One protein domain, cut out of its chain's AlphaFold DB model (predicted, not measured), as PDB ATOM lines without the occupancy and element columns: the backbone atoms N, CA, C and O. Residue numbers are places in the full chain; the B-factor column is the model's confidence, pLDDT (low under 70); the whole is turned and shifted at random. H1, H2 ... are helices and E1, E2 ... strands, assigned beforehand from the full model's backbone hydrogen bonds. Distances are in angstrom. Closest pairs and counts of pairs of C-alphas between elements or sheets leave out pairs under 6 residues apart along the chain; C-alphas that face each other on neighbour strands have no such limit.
ATOM      1  N   ARG A  12     119.271 136.293 116.029       91.50
ATOM      2  CA  ARG A  12     119.967 135.461 115.047       91.50
ATOM      3  C   ARG A  12     119.281 135.492 113.683       91.50
ATOM      4  O   ARG A  12     118.061 135.381 113.612       91.50
ATOM      5  N   TRP A  13     120.071 135.649 112.622       91.44
ATOM      6  CA  TRP A  13     119.615 135.650 111.227       91.44
ATOM      7  C   TRP A  13     119.831 134.268 110.604       91.44
ATOM      8  O   TRP A  13     120.930 133.717 110.712       91.44
ATOM      9  N   PHE A  14     118.802 133.716 109.958       92.19
ATOM     10  CA  PHE A  14     118.785 132.352 109.414       92.19
ATOM     11  C   PHE A  14     118.525 132.358 107.906       92.19
ATOM     12  O   PHE A  14     118.083 133.348 107.338       92.19
ATOM     13  N   VAL A  15     118.797 131.234 107.245       90.00
ATOM     14  CA  VAL A  15     118.496 131.058 105.820       90.00
ATOM     15  C   VAL A  15     116.985 130.960 105.597       90.00
ATOM     16  O   VAL A  15     116.340 130.116 106.210       90.00
ATOM     17  N   GLY A  16     116.460 131.714 104.626       85.88
ATOM     18  CA  GLY A  16     115.142 131.466 104.038       85.88
ATOM     19  C   GLY A  16     114.103 132.532 104.367       85.88
ATOM     20  O   GLY A  16     114.437 133.650 104.756       85.88
ATOM     21  N   ASP A  17     112.835 132.209 104.134       79.25
ATOM     22  CA  ASP A  17     111.715 133.104 104.413       79.25
ATOM     23  C   ASP A  17     111.044 132.846 105.780       79.25
ATOM     24  O   ASP A  17     111.548 132.124 106.640       79.25
ATOM     25  N   HIS A  18     109.885 133.471 106.007       78.69
ATOM     26  CA  HIS A  18     109.138 133.333 107.257       78.69
ATOM     27  C   HIS A  18     108.810 131.874 107.620       78.69
ATOM     28  O   HIS A  18     108.894 131.515 108.793       78.69
ATOM     29  N   CYS A  19     108.453 131.037 106.645       80.56
ATOM     30  CA  CYS A  19     108.111 129.632 106.872       80.56
ATOM     31  C   CYS A  19     109.356 128.748 106.995       80.56
ATOM     32  O   CYS A  19     109.310 127.741 107.703       80.56
ATOM     33  N   ASP A  20     110.469 129.138 106.372       83.88
ATOM     34  CA  ASP A  20     111.761 128.484 106.588       83.88
ATOM     35  C   ASP A  20     112.312 128.755 107.997       83.88
ATOM     36  O   ASP A  20     113.057 127.932 108.512       83.88
ATOM     37  N   VAL A  21     111.926 129.859 108.654       85.81
ATOM     38  CA  VAL A  21     112.330 130.147 110.045       85.81
ATOM     39  C   VAL A  21     111.315 129.655 111.075       85.81
ATOM     40  O   VAL A  21     111.676 128.988 112.043       85.81
ATOM     41  N   GLY A  22     110.041 130.000 110.887       81.31
ATOM     42  CA  GLY A  22     108.961 129.704 111.830       81.31
ATOM     43  C   GLY A  22     108.352 128.309 111.681       81.31
ATOM     44  O   GLY A  22     107.574 127.888 112.535       81.31
ATOM     45  N   GLY A  23     108.691 127.589 110.611       79.62
ATOM     46  CA  GLY A  23     107.996 126.368 110.220       79.62
ATOM     47  C   GLY A  23     106.645 126.656 109.553       79.62
ATOM     48  O   GLY A  23     106.189 127.795 109.452       79.62
ATOM     49  N   GLY A  24     105.994 125.599 109.061       71.31
ATOM     50  CA  GLY A  24     104.690 125.689 108.386       71.31
ATOM     51  C   GLY A  24     104.662 125.123 106.966       71.31
ATOM     52  O   GLY A  24     103.586 125.023 106.377       71.31
ATOM     53  N   HIS A  25     105.810 124.694 106.428       65.50
ATOM     54  CA  HIS A  25     105.863 123.940 105.177       65.50
ATOM     55  C   HIS A  25     105.889 122.421 105.436       65.50
ATOM     56  O   HIS A  25     106.738 121.953 106.203       65.50
ATOM     57  N   PRO A  26     105.036 121.616 104.773       61.12
ATOM     58  CA  PRO A  26     105.173 120.162 104.775       61.12
ATOM     59  C   PRO A  26     106.547 119.756 104.219       61.12
ATOM     60  O   PRO A  26     106.861 120.043 103.068       61.12
ATOM     61  N   GLY A  27     107.400 119.134 105.034       66.19
ATOM     62  CA  GLY A  27     108.749 118.725 104.611       66.19
ATOM     63  C   GLY A  27     109.799 119.845 104.565       66.19
ATOM     64  O   GLY A  27     110.853 119.658 103.963       66.19
ATOM     65  N   GLY A  28     109.545 121.004 105.187       70.81
ATOM     66  CA  GLY A  28     110.501 122.117 105.245       70.81
ATOM     67  C   GLY A  28     111.683 121.856 106.185       70.81
ATOM     68  O   GLY A  28     111.715 122.394 107.290       70.81
ATOM     69  N   ALA A  29     112.663 121.064 105.745       82.62
ATOM     70  CA  ALA A  29     113.863 120.736 106.523       82.62
ATOM     71  C   ALA A  29     114.701 121.967 106.917       82.62
ATOM     72  O   ALA A  29     115.325 121.948 107.971       82.62
ATOM     73  N   VAL A  30     114.651 123.065 106.152       87.31
ATOM     74  CA  VAL A  30     115.354 124.325 106.477       87.31
ATOM     75  C   VAL A  30     114.953 124.851 107.864       87.31
ATOM     76  O   VAL A  30     115.816 125.278 108.627       87.31
ATOM     77  N   SER A  31     113.677 124.697 108.245       89.62
ATOM     78  CA  SER A  31     113.145 125.123 109.553       89.62
ATOM     79  C   SER A  31     113.652 124.321 110.746       89.62
ATOM     80  O   SER A  31     113.552 124.764 111.893       89.62
ATOM     81  N   HIS A  32     114.285 123.175 110.501       91.25
ATOM     82  CA  HIS A  32     114.939 122.416 111.556       91.25
ATOM     83  C   HIS A  32     116.167 123.143 112.107       91.25
ATOM     84  O   HIS A  32     116.446 123.021 113.297       91.25
ATOM     85  N   VAL A  33     116.868 123.943 111.295       93.06
ATOM     86  CA  VAL A  33     118.035 124.718 111.743       93.06
ATOM     87  C   VAL A  33     117.668 125.702 112.870       93.06
ATOM     88  O   VAL A  33     118.212 125.563 113.971       93.06
ATOM     89  N   PRO A  34     116.722 126.645 112.679       93.31
ATOM     90  CA  PRO A  34     116.307 127.559 113.741       93.31
ATOM     91  C   PRO A  34     115.622 126.837 114.902       93.31
ATOM     92  O   PRO A  34     115.821 127.221 116.054       93.31
ATOM     93  N   LEU A  35     114.873 125.760 114.641       92.75
ATOM     94  CA  LEU A  35     114.262 124.962 115.703       92.75
ATOM     95  C   LEU A  35     115.316 124.301 116.607       92.75
ATOM     96  O   LEU A  35     115.188 124.353 117.830       92.75
ATOM     97  N   CYS A  36     116.365 123.713 116.028       93.44
ATOM     98  CA  CYS A  36     117.470 123.121 116.779       93.44
ATOM     99  C   CYS A  36     118.191 124.188 117.612       93.44
ATOM    100  O   CYS A  36     118.410 123.989 118.808       93.44
ATOM    101  N   TRP A  37     118.475 125.356 117.024       94.50
ATOM    102  CA  TRP A  37     119.069 126.477 117.754       94.50
ATOM    103  C   TRP A  37     118.190 126.931 118.928       94.50
ATOM    104  O   TRP A  37     118.687 127.057 120.047       94.50
ATOM    105  N   MET A  38     116.880 127.105 118.726       94.38
ATOM    106  CA  MET A  38     115.960 127.473 119.809       94.38
ATOM    107  C   MET A  38     115.924 126.419 120.921       94.38
ATOM    108  O   MET A  38     115.931 126.780 122.097       94.38
ATOM    109  N   GLN A  39     115.933 125.124 120.579       94.56
ATOM    110  CA  GLN A  39     116.020 124.053 121.578       94.56
ATOM    111  C   GLN A  39     117.319 124.135 122.385       94.56
ATOM    112  O   GLN A  39     117.283 123.962 123.600       94.56
ATOM    113  N   GLN A  40     118.452 124.435 121.745       93.25
ATOM    114  CA  GLN A  40     119.734 124.618 122.432       93.25
ATOM    115  C   GLN A  40     119.703 125.823 123.380       93.25
ATOM    116  O   GLN A  40     120.119 125.697 124.531       93.25
ATOM    117  N   GLN A  41     119.162 126.967 122.937       92.88
ATOM    118  CA  GLN A  41     119.026 128.151 123.793       92.88
ATOM    119  C   GLN A  41     118.118 127.864 124.994       92.88
ATOM    120  O   GLN A  41     118.514 128.089 126.138       92.88
ATOM    121  N   ALA A  42     116.938 127.286 124.761       92.88
ATOM    122  CA  ALA A  42     116.008 126.931 125.826       92.88
ATOM    123  C   ALA A  42     116.595 125.888 126.794       92.88
ATOM    124  O   ALA A  42     116.412 126.006 128.006       92.88
ATOM    125  N   ALA A  43     117.349 124.906 126.289       94.25
ATOM    126  CA  ALA A  43     118.044 123.931 127.126       94.25
ATOM    127  C   ALA A  43     119.113 124.589 128.004       94.25
ATOM    128  O   ALA A  43     119.203 124.278 129.192       94.25
ATOM    129  N   SER A  44     119.873 125.545 127.457       90.94
ATOM    130  CA  SER A  44     120.852 126.322 128.228       90.94
ATOM    131  C   SER A  44     120.204 127.199 129.309       90.94
ATOM    132  O   SER A  44     120.809 127.428 130.353       90.94
ATOM    133  N   ALA A  45     118.946 127.606 129.107       91.62
ATOM    134  CA  ALA A  45     118.123 128.300 130.096       91.62
ATOM    135  C   ALA A  45     117.433 127.359 131.111       91.62
ATOM    136  O   ALA A  45     116.698 127.825 131.978       91.62
ATOM    137  N   GLY A  46     117.655 126.041 131.025       94.06
ATOM    138  CA  GLY A  46     117.144 125.050 131.977       94.06
ATOM    139  C   GLY A  46     115.903 124.274 131.524       94.06
ATOM    140  O   GLY A  46     115.406 123.438 132.284       94.06
ATOM    141  N   LEU A  47     115.403 124.490 130.302       95.00
ATOM    142  CA  LEU A  47     114.279 123.721 129.768       95.00
ATOM    143  C   LEU A  47     114.719 122.299 129.391       95.00
ATOM    144  O   LEU A  47     115.716 122.094 128.701       95.00
ATOM    145  N   ARG A  48     113.954 121.290 129.811       94.19
ATOM    146  CA  ARG A  48     114.215 119.888 129.456       94.19
ATOM    147  C   ARG A  48     113.316 119.462 128.305       94.19
ATOM    148  O   ARG A  48     112.118 119.727 128.323       94.19
ATOM    149  N   PHE A  49     113.892 118.755 127.340       92.62
ATOM    150  CA  PHE A  49     113.180 118.232 126.179       92.62
ATOM    151  C   PHE A  49     113.163 116.705 126.209       92.62
ATOM    152  O   PHE A  49     114.191 116.079 126.452       92.62
ATOM    153  N   THR A  50     112.012 116.102 125.909       92.69
ATOM    154  CA  THR A  50     111.882 114.640 125.758       92.69
ATOM    155  C   THR A  50     112.584 114.132 124.498       92.69
ATOM    156  O   THR A  50     113.075 113.008 124.462       92.69
ATOM    157  N   LYS A  51     112.633 114.963 123.453       90.19
ATOM    158  CA  LYS A  51     113.320 114.682 122.194       90.19
ATOM    159  C   LYS A  51     114.030 115.943 121.727       90.19
ATOM    160  O   LYS A  51     113.408 116.999 121.652       90.19
ATOM    161  N   GLN A  52     115.305 115.806 121.392       87.69
ATOM    162  CA  GLN A  52     116.068 116.849 120.719       87.69
ATOM    163  C   GLN A  52     116.113 116.590 119.220       87.69
ATOM    164  O   GLN A  52     116.116 115.443 118.764       87.69
ATOM    165  N   LEU A  53     116.124 117.677 118.460       87.56
ATOM    166  CA  LEU A  53     116.278 117.623 117.020       87.56
ATOM    167  C   LEU A  53     117.758 117.458 116.666       87.56
ATOM    168  O   LEU A  53     118.570 118.331 116.974       87.56
ATOM    169  N   ALA A  54     118.091 116.345 116.018       87.62
ATOM    170  CA  ALA A  54     119.396 116.132 115.410       87.62
ATOM    171  C   ALA A  54     119.337 116.569 113.942       87.62
ATOM    172  O   ALA A  54     118.448 116.133 113.210       87.62
ATOM    173  N   LEU A  55     120.265 117.440 113.551       88.00
ATOM    174  CA  LEU A  55     120.443 117.873 112.168       88.00
ATOM    175  C   LEU A  55     121.429 116.937 111.459       88.00
ATOM    176  O   LEU A  55     122.422 116.515 112.053       88.00
ATOM    177  N   ASN A  56     121.172 116.654 110.189       88.00
ATOM    178  CA  ASN A  56     122.052 115.932 109.275       88.00
ATOM    179  C   ASN A  56     123.164 116.836 108.715       88.00
ATOM    180  O   ASN A  56     124.188 116.338 108.251       88.00
ATOM    181  N   GLY A  57     122.991 118.160 108.790       87.62
ATOM    182  CA  GLY A  57     123.978 119.158 108.379       87.62
ATOM    183  C   GLY A  57     123.827 119.639 106.936       87.62
ATOM    184  O   GLY A  57     124.698 120.355 106.445       87.62
ATOM    185  N   ASP A  58     122.751 119.261 106.250       89.75
ATOM    186  CA  ASP A  58     122.417 119.674 104.884       89.75
ATOM    187  C   ASP A  58     121.044 120.361 104.785       89.75
ATOM    188  O   ASP A  58     120.620 120.768 103.701       89.75
ATOM    189  N   GLU A  59     120.354 120.546 105.912       88.94
ATOM    190  CA  GLU A  59     119.019 121.136 105.983       88.94
ATOM    191  C   GLU A  59     118.962 122.532 105.369       88.94
ATOM    192  O   GLU A  59     118.050 122.850 104.610       88.94
ATOM    193  N   HIS A  60     119.968 123.361 105.644       87.00
ATOM    194  CA  HIS A  60     120.074 124.716 105.107       87.00
ATOM    195  C   HIS A  60     120.394 124.756 103.616       87.00
ATOM    196  O   HIS A  60     120.441 125.849 103.058       87.00
ATOM    197  N   LEU A  61     120.640 123.616 102.966       87.31
ATOM    198  CA  LEU A  61     120.857 123.501 101.519       87.31
ATOM    199  C   LEU A  61     119.599 123.056 100.773       87.31
ATOM    200  O   LEU A  61     119.548 123.167  99.547       87.31
ATOM    201  N   GLN A  62     118.564 122.629 101.497       85.88
ATOM    202  CA  GLN A  62     117.298 122.218 100.905       85.88
ATOM    203  C   GLN A  62     116.637 123.377 100.133       85.88
ATOM    204  O   GLN A  62     116.968 124.550 100.360       85.88
ATOM    205  N   PRO A  63     115.748 123.089  99.168       81.31
ATOM    206  CA  PRO A  63     115.071 124.127  98.398       81.31
ATOM    207  C   PRO A  63     114.355 125.126  99.314       81.31
ATOM    208  O   PRO A  63     113.570 124.730 100.174       81.31
ATOM    209  N   LEU A  64     114.637 126.417  99.121       76.00
ATOM    210  CA  LEU A  64     113.894 127.484  99.792       76.00
ATOM    211  C   LEU A  64     112.559 127.646  99.084       76.00
ATOM    212  O   LEU A  64     112.515 127.715  97.851       76.00
ATOM    213  N   HIS A  65     111.486 127.708  99.859       67.38
ATOM    214  CA  HIS A  65     110.163 127.972  99.317       67.38
ATOM    215  C   HIS A  65     109.950 129.486  99.309       67.38
ATOM    216  O   HIS A  65     110.109 130.133 100.333       67.38
ATOM    217  N   ASP A  66     109.603 130.077  98.161       63.06
ATOM    218  CA  ASP A  66     109.192 131.485  98.122       63.06
ATOM    219  C   ASP A  66     107.717 131.595  98.527       63.06
ATOM    220  O   ASP A  66     106.800 131.510  97.707       63.06
ATOM    221  N   THR A  67     107.473 131.748  99.825       55.41
ATOM    222  CA  THR A  67     106.126 131.918 100.381       55.41
ATOM    223  C   THR A  67     105.685 133.381 100.339       55.41
ATOM    224  O   THR A  67     104.491 133.670 100.460       55.41
ATOM    225  N   TYR A  68     106.607 134.324 100.116       55.34
ATOM    226  CA  TYR A  68     106.276 135.746 100.050       55.34
ATOM    227  C   TYR A  68     105.363 136.055  98.862       55.34
ATOM    228  O   TYR A  68     104.362 136.759  99.017       55.34
ATOM    229  N   SER A  69     105.634 135.451  97.704       52.72
ATOM    230  CA  SER A  69     104.753 135.538  96.535       52.72
ATOM    231  C   SER A  69     103.384 134.880  96.763       52.72
ATOM    232  O   SER A  69     102.382 135.330  96.203       52.72
ATOM    233  N   ARG A  70     103.298 133.866  97.638       51.34
ATOM    234  CA  ARG A  70     102.051 133.148  97.956       51.34
ATOM    235  C   ARG A  70     101.174 133.862  98.989       51.34
ATOM    236  O   ARG A  70      99.949 133.765  98.904       51.34
ATOM    237  N   PHE A  71     101.781 134.578  99.939       52.75
ATOM    238  CA  PHE A  71     101.080 135.400 100.933       52.75
ATOM    239  C   PHE A  71     100.494 136.680 100.308       52.75
ATOM    240  O   PHE A  71      99.419 137.132 100.692       52.75
ATOM    241  N   LEU A  72     101.153 137.224  99.281       53.03
ATOM    242  CA  LEU A  72     100.785 138.464  98.585       53.03
ATOM    243  C   LEU A  72      99.912 138.245  97.337       53.03
ATOM    244  O   LEU A  72     100.165 138.838  96.286       53.03
ATOM    245  N   LYS A  73      98.872 137.403  97.413       48.75
ATOM    246  CA  LYS A  73      97.931 137.230  96.288       48.75
ATOM    247  C   LYS A  73      97.397 138.591  95.789       48.75
ATOM    248  O   LYS A  73      96.779 139.335  96.545       48.75
ATOM    249  N   GLY A  74      97.567 138.870  94.493       61.56
ATOM    250  CA  GLY A  74      96.903 139.970  93.775       61.56
ATOM    251  C   GLY A  74      97.719 141.264  93.627       61.56
ATOM    252  O   GLY A  74      98.943 141.254  93.530       61.56
ATOM    253  N   THR A  75      97.028 142.406  93.573       52.00
ATOM    254  CA  THR A  75      97.601 143.748  93.336       52.00
ATOM    255  C   THR A  75      98.444 144.287  94.501       52.00
ATOM    256  O   THR A  75      99.102 145.315  94.357       52.00
ATOM    257  N   TYR A  76      98.493 143.579  95.635       52.19
ATOM    258  CA  TYR A  76      99.203 143.993  96.850       52.19
ATOM    259  C   TYR A  76     100.723 144.140  96.645       52.19
ATOM    260  O   TYR A  76     101.344 145.005  97.262       52.19
ATOM    261  N   ARG A  77     101.319 143.391  95.699       50.25
ATOM    262  CA  ARG A  77     102.737 143.537  95.298       50.25
ATOM    263  C   ARG A  77     103.077 144.933  94.760       50.25
ATOM    264  O   ARG A  77     104.220 145.361  94.874       50.25
ATOM    265  N   PHE A  78     102.108 145.649  94.184       54.56
ATOM    266  CA  PHE A  78     102.310 147.015  93.690       54.56
ATOM    267  C   PHE A  78     102.236 148.073  94.802       54.56
ATOM    268  O   PHE A  78     102.723 149.183  94.606       54.56
ATOM    269  N   VAL A  79     101.657 147.734  95.960       55.84
ATOM    270  CA  VAL A  79     101.442 148.669  97.076       55.84
ATOM    271  C   VAL A  79     102.469 148.462  98.193       55.84
ATOM    272  O   VAL A  79     102.946 149.437  98.767       55.84
ATOM    273  N   SER A  80     102.877 147.218  98.478       54.62
ATOM    274  CA  SER A  80     103.908 146.938  99.485       54.62
ATOM    275  C   SER A  80     105.259 146.640  98.832       54.62
ATOM    276  O   SER A  80     105.473 145.560  98.277       54.62
ATOM    277  N   ARG A  81     106.207 147.576  98.935       58.94
ATOM    278  CA  ARG A  81     107.620 147.277  98.663       58.94
ATOM    279  C   ARG A  81     108.161 146.365  99.766       58.94
ATOM    280  O   ARG A  81     107.918 146.612 100.945       58.94
ATOM    281  N   ARG A  82     108.906 145.324  99.382       65.81
ATOM    282  CA  ARG A  82     109.574 144.409 100.320       65.81
ATOM    283  C   ARG A  82     110.595 145.205 101.134       65.81
ATOM    284  O   ARG A  82     111.516 145.790 100.570       65.81
ATOM    285  N   TYR A  83     110.389 145.275 102.446       70.06
ATOM    286  CA  TYR A  83     111.324 145.926 103.355       70.06
ATOM    287  C   TYR A  83     112.440 144.944 103.715       70.06
ATOM    288  O   TYR A  83     112.181 143.897 104.309       70.06
ATOM    289  N   TYR A  84     113.672 145.286 103.345       75.00
ATOM    290  CA  TYR A  84     114.867 144.542 103.729       75.00
ATOM    291  C   TYR A  84     115.428 145.153 105.006       75.00
ATOM    292  O   TYR A  84     115.861 146.306 105.008       75.00
ATOM    293  N   ARG A  85     115.406 144.389 106.099       78.19
ATOM    294  CA  ARG A  85     115.936 144.870 107.373       78.19
ATOM    295  C   ARG A  85     117.470 144.911 107.300       78.19
ATOM    296  O   ARG A  85     118.070 143.877 106.995       78.19
ATOM    297  N   PRO A  86     118.109 146.059 107.587       77.50
ATOM    298  CA  PRO A  86     119.561 146.134 107.653       77.50
ATOM    299  C   PRO A  86     120.093 145.284 108.814       77.50
ATOM    300  O   PRO A  86     119.493 145.218 109.892       77.50
ATOM    301  N   ILE A  87     121.219 144.614 108.580       79.31
ATOM    302  CA  ILE A  87     121.924 143.813 109.586       79.31
ATOM    303  C   ILE A  87     123.004 144.689 110.216       79.31
ATOM    304  O   ILE A  87     123.751 145.350 109.500       79.31
ATOM    305  N   GLY A  88     123.098 144.691 111.545       68.88
ATOM    306  CA  GLY A  88     124.094 145.493 112.266       68.88
ATOM    307  C   GLY A  88     123.752 146.980 112.385       68.88
ATOM    308  O   GLY A  88     124.510 147.726 112.996       68.88
ATOM    309  N   ASP A  89     122.603 147.415 111.862       65.44
ATOM    310  CA  ASP A  89     122.100 148.758 112.121       65.44
ATOM    311  C   ASP A  89     121.451 148.811 113.511       65.44
ATOM    312  O   ASP A  89     120.329 148.345 113.725       65.44
ATOM    313  N   CYS A  90     122.194 149.357 114.471       54.84
ATOM    314  CA  CYS A  90     121.728 149.625 115.830       54.84
ATOM    315  C   CYS A  90     120.954 150.956 115.928       54.84
ATOM    316  O   CYS A  90     120.419 151.277 116.987       54.84
ATOM    317  N   THR A  91     120.919 151.749 114.848       50.03
ATOM    318  CA  THR A  91     120.347 153.106 114.812       50.03
ATOM    319  C   THR A  91     118.872 153.119 114.415       50.03
ATOM    320  O   THR A  91     118.142 154.037 114.789       50.03
ATOM    321  N   ALA A  92     118.391 152.058 113.757       50.94
ATOM    322  CA  ALA A  92     116.984 151.838 113.421       50.94
ATOM    323  C   ALA A  92     116.125 151.436 114.646       50.94
ATOM    324  O   ALA A  92     115.479 150.388 114.677       50.94
ATOM    325  N   GLY A  93     116.105 152.281 115.681       46.50
ATOM    326  CA  GLY A  93     114.997 152.386 116.634       46.50
ATOM    327  C   GLY A  93     114.705 151.197 117.559       46.50
ATOM    328  O   GLY A  93     113.578 151.103 118.050       46.50
ATOM    329  N   ARG A  94     115.649 150.285 117.839       51.16
ATOM    330  CA  ARG A  94     115.434 149.280 118.898       51.16
ATOM    331  C   ARG A  94     116.733 148.799 119.550       51.16
ATOM    332  O   ARG A  94     117.594 148.259 118.873       51.16
ATOM    333  N   SER A  95     116.785 149.009 120.868       51.91
ATOM    334  CA  SER A  95     117.765 148.617 121.892       51.91
ATOM    335  C   SER A  95     119.246 148.531 121.483       51.91
ATOM    336  O   SER A  95     119.629 147.577 120.808       51.91
ATOM    337  N   PRO A  96     120.120 149.412 122.019       57.09
ATOM    338  CA  PRO A  96     121.574 149.336 121.811       57.09
ATOM    339  C   PRO A  96     122.216 148.034 122.332       57.09
ATOM    340  O   PRO A  96     123.362 147.744 122.004       57.09
ATOM    341  N   ASN A  97     121.465 147.221 123.083       65.31
ATOM    342  CA  ASN A  97     121.966 146.064 123.823       65.31
ATOM    343  C   ASN A  97     121.558 144.708 123.210       65.31
ATOM    344  O   ASN A  97     121.495 143.718 123.933       65.31
ATOM    345  N   ILE A  98     121.228 144.623 121.912       75.88
ATOM    346  CA  ILE A  98     120.899 143.337 121.260       75.88
ATOM    347  C   ILE A  98     122.108 142.816 120.486       75.88
ATOM    348  O   ILE A  98     122.561 143.438 119.523       75.88
ATOM    349  N   ARG A  99     122.582 141.617 120.841       82.75
ATOM    350  CA  ARG A  99     123.629 140.934 120.075       82.75
ATOM    351  C   ARG A  99     123.033 140.373 118.788       82.75
ATOM    352  O   ARG A  99     122.200 139.473 118.844       82.75
ATOM    353  N   GLN A 100     123.478 140.863 117.634       84.56
ATOM    354  CA  GLN A 100     123.087 140.315 116.334       84.56
ATOM    355  C   GLN A 100     124.115 139.284 115.858       84.56
ATOM    356  O   GLN A 100     125.306 139.580 115.812       84.56
ATOM    357  N   VAL A 101     123.663 138.085 115.484       89.25
ATOM    358  CA  VAL A 101     124.525 137.018 114.957       89.25
ATOM    359  C   VAL A 101     123.937 136.472 113.662       89.25
ATOM    360  O   VAL A 101     122.756 136.154 113.597       89.25
ATOM    361  N   ILE A 102     124.749 136.352 112.617       90.56
ATOM    362  CA  ILE A 102     124.352 135.644 111.396       90.56
ATOM    363  C   ILE A 102     124.709 134.174 111.585       90.56
ATOM    364  O   ILE A 102     125.832 133.861 111.989       90.56
ATOM    365  N   ASP A 103     123.765 133.274 111.329       93.56
ATOM    366  CA  ASP A 103     124.013 131.853 111.512       93.56
ATOM    367  C   ASP A 103     125.038 131.301 110.506       93.56
ATOM    368  O   ASP A 103     125.090 131.709 109.345       93.56
ATOM    369  N   ALA A 104     125.858 130.337 110.937       92.50
ATOM    370  CA  ALA A 104     126.905 129.750 110.099       92.50
ATOM    371  C   ALA A 104     126.343 129.082 108.829       92.50
ATOM    372  O   ALA A 104     126.995 129.088 107.779       92.50
ATOM    373  N   THR A 105     125.118 128.556 108.908       92.62
ATOM    374  CA  THR A 105     124.414 127.940 107.775       92.62
ATOM    375  C   THR A 105     124.164 128.915 106.623       92.62
ATOM    376  O   THR A 105     124.205 128.508 105.460       92.62
ATOM    377  N   VAL A 106     124.017 130.215 106.911       91.69
ATOM    378  CA  VAL A 106     123.886 131.272 105.894       91.69
ATOM    379  C   VAL A 106     125.134 131.346 105.022       91.69
ATOM    380  O   VAL A 106     125.050 131.340 103.791       91.69
ATOM    381  N   PHE A 107     126.311 131.354 105.650       92.44
ATOM    382  CA  PHE A 107     127.586 131.406 104.940       92.44
ATOM    383  C   PHE A 107     127.913 130.094 104.225       92.44
ATOM    384  O   PHE A 107     128.545 130.107 103.166       92.44
ATOM    385  N   ASP A 108     127.508 128.947 104.775       92.88
ATOM    386  CA  ASP A 108     127.678 127.668 104.084       92.88
ATOM    387  C   ASP A 108     126.805 127.585 102.825       92.88
ATOM    388  O   ASP A 108     127.325 127.277 101.749       92.88
ATOM    389  N   ARG A 109     125.526 127.984 102.898       92.06
ATOM    390  CA  ARG A 109     124.668 128.064 101.706       92.06
ATOM    391  C   ARG A 109     125.207 129.060 100.683       92.06
ATOM    392  O   ARG A 109     125.260 128.735  99.502       92.06
ATOM    393  N   TRP A 110     125.659 130.241 101.109       89.94
ATOM    394  CA  TRP A 110     126.253 131.236 100.205       89.94
ATOM    395  C   TRP A 110     127.430 130.674  99.397       89.94
ATOM    396  O   TRP A 110     127.541 130.933  98.194       89.94
ATOM    397  N   ARG A 111     128.305 129.899 100.053       90.62
ATOM    398  CA  ARG A 111     129.469 129.268  99.417       90.62
ATOM    399  C   ARG A 111     129.076 128.154  98.449       90.62
ATOM    400  O   ARG A 111     129.699 128.037  97.399       90.62
ATOM    401  N   ARG A 112     128.064 127.349  98.784       91.12
ATOM    402  CA  ARG A 112     127.654 126.178  97.987       91.12
ATOM    403  C   ARG A 112     126.656 126.497  96.875       91.12
ATOM    404  O   ARG A 112     126.622 125.797  95.869       91.12
ATOM    405  N   SER A 113     125.849 127.540  97.036       86.50
ATOM    406  CA  SER A 113     124.812 127.938  96.085       86.50
ATOM    407  C   SER A 113     125.140 129.301  95.487       86.50
ATOM    408  O   SER A 113     125.019 130.334  96.146       86.50
ATOM    409  N   SER A 114     125.517 129.320  94.208       85.50
ATOM    410  CA  SER A 114     125.828 130.555  93.475       85.50
ATOM    411  C   SER A 114     124.622 131.490  93.330       85.50
ATOM    412  O   SER A 114     124.795 132.705  93.317       85.50
ATOM    413  N   CYS A 115     123.407 130.937  93.278       82.88
ATOM    414  CA  CYS A 115     122.152 131.684  93.165       82.88
ATOM    415  C   CYS A 115     121.635 132.261  94.495       82.88
ATOM    416  O   CYS A 115     120.732 133.095  94.493       82.88
ATOM    417  N   TYR A 116     122.183 131.844  95.641       84.62
ATOM    418  CA  TYR A 116     121.747 132.344  96.944       84.62
ATOM    419  C   TYR A 116     122.514 133.618  97.303       84.62
ATOM    420  O   TYR A 116     123.635 133.569  97.815       84.62
ATOM    421  N   ARG A 117     121.927 134.770  96.969       88.31
ATOM    422  CA  ARG A 117     122.563 136.090  97.083       88.31
ATOM    423  C   ARG A 117     121.620 137.128  97.719       88.31
ATOM    424  O   ARG A 117     121.200 138.059  97.037       88.31
ATOM    425  N   PRO A 118     121.262 136.970  99.011       85.56
ATOM    426  CA  PRO A 118     120.346 137.882  99.690       85.56
ATOM    427  C   PRO A 118     120.906 139.310  99.787       85.56
ATOM    428  O   PRO A 118     122.069 139.521 100.140       85.56
ATOM    429  N   VAL A 119     120.055 140.296  99.487       84.19
ATOM    430  CA  VAL A 119     120.435 141.719  99.368       84.19
ATOM    431  C   VAL A 119     120.904 142.301 100.703       84.19
ATOM    432  O   VAL A 119     121.867 143.061 100.751       84.19
ATOM    433  N   ASN A 120     120.259 141.922 101.807       83.06
ATOM    434  CA  ASN A 120     120.630 142.394 103.141       83.06
ATOM    435  C   ASN A 120     121.989 141.846 103.605       83.06
ATOM    436  O   ASN A 120     122.746 142.575 104.243       83.06
ATOM    437  N   LEU A 121     122.339 140.611 103.229       86.25
ATOM    438  CA  LEU A 121     123.667 140.049 103.497       86.25
ATOM    439  C   LEU A 121     124.758 140.726 102.658       86.25
ATOM    440  O   LEU A 121     125.843 140.988 103.166       86.25
ATOM    441  N   GLN A 122     124.469 141.038 101.389       86.69
ATOM    442  CA  GLN A 122     125.381 141.803 100.527       86.69
ATOM    443  C   GLN A 122     125.654 143.197 101.090       86.69
ATOM    444  O   GLN A 122     126.812 143.605 101.178       86.69
ATOM    445  N   ALA A 123     124.595 143.896 101.512       83.94
ATOM    446  CA  ALA A 123     124.695 145.211 102.130       83.94
ATOM    447  C   ALA A 123     125.519 145.165 103.426       83.94
ATOM    448  O   ALA A 123     126.409 145.990 103.608       83.94
ATOM    449  N   TRP A 124     125.284 144.164 104.282       84.31
ATOM    450  CA  TRP A 124     126.077 143.933 105.493       84.31
ATOM    451  C   TRP A 124     127.557 143.664 105.199       84.31
ATOM    452  O   TRP A 124     128.428 144.184 105.889       84.31
ATOM    453  N   ALA A 125     127.853 142.894 104.149       84.81
ATOM    454  CA  ALA A 125     129.220 142.585 103.733       84.81
ATOM    455  C   ALA A 125     129.926 143.752 103.010       84.81
ATOM    456  O   ALA A 125     131.091 143.616 102.638       84.81
ATOM    457  N   GLY A 126     129.240 144.876 102.762       79.75
ATOM    458  CA  GLY A 126     129.782 146.009 102.007       79.75
ATOM    459  C   GLY A 126     129.988 145.726 100.513       79.75
ATOM    460  O   GLY A 126     130.716 146.455  99.841       79.75
TER     461      GLY A 126
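Overview. This is residues 12 to 126 of the 139 residues of an uncharacterized protein of Bradyrhizobium diazoefficiens (UniProt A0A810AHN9). Short helices sit on a loosely wound frame of long links: the longest helix, H2, has short H1 packed at its beginning, near the middle, while H3 and H4 lie far out at the end of the longest axis opposite the end of H2. E1 runs beside residues 12 to 13 and leads into H5, H6 follows, and the loop of residues 91 to 97 sticks out. The printed part has 115 residues, in the order H1, H2, H3, H4, E1, H5, H6; the class is mostly helix, but under half of the residues, 49, are in named elements. It is only just compact, close to loose, with a radius of gyration of the C-alphas of 15.9 A and spans of 47 by 37 by 28 A.

Along the chain. Find C-alpha 18 at (109.138, 133.333, 107.257), where H1, residues 18 to 22, begins. H2, residues 29 to 44, runs 23.5 A to C-alpha 44 at (120.852, 126.322, 128.228). Next come H3, residues 68 to 71, and H4, residues 75 to 78. Look then for strand E1, residues 98 to 102, 13.0 A; H5, residues 104 to 112, 12.6 A; and H6, residues 119 to 124, ending at (126.077, 143.933, 105.493).

Arrangement. H1 and H2 touch, H2 with residues 30 to 35 alone; the closest C-alphas, of Asp 20 and Ser 31, are 4.7 A apart. H2 and H5 are only just apart, at 8.2 A. E1 pairs with no named strand, but its residues 101 to 102 pair with residues 12 to 13, parallel. E1 and H5 meet only through their link. Each O i to N i+4 pair is within hydrogen-bond range in H1, H5 and H6, and 10 of 12 in H2; H3 and H4 are too short for one.

Size, cuts and confidence. The C-alphas farthest apart, of Gly 46 and Thr 75, are 47.2 A apart. The printed part has no cut. The links from H2 to H3 and H4 to E1 are long. Look for pLDDT under 70 at residues 25 to 27, 65 to 82 and 88 to 97.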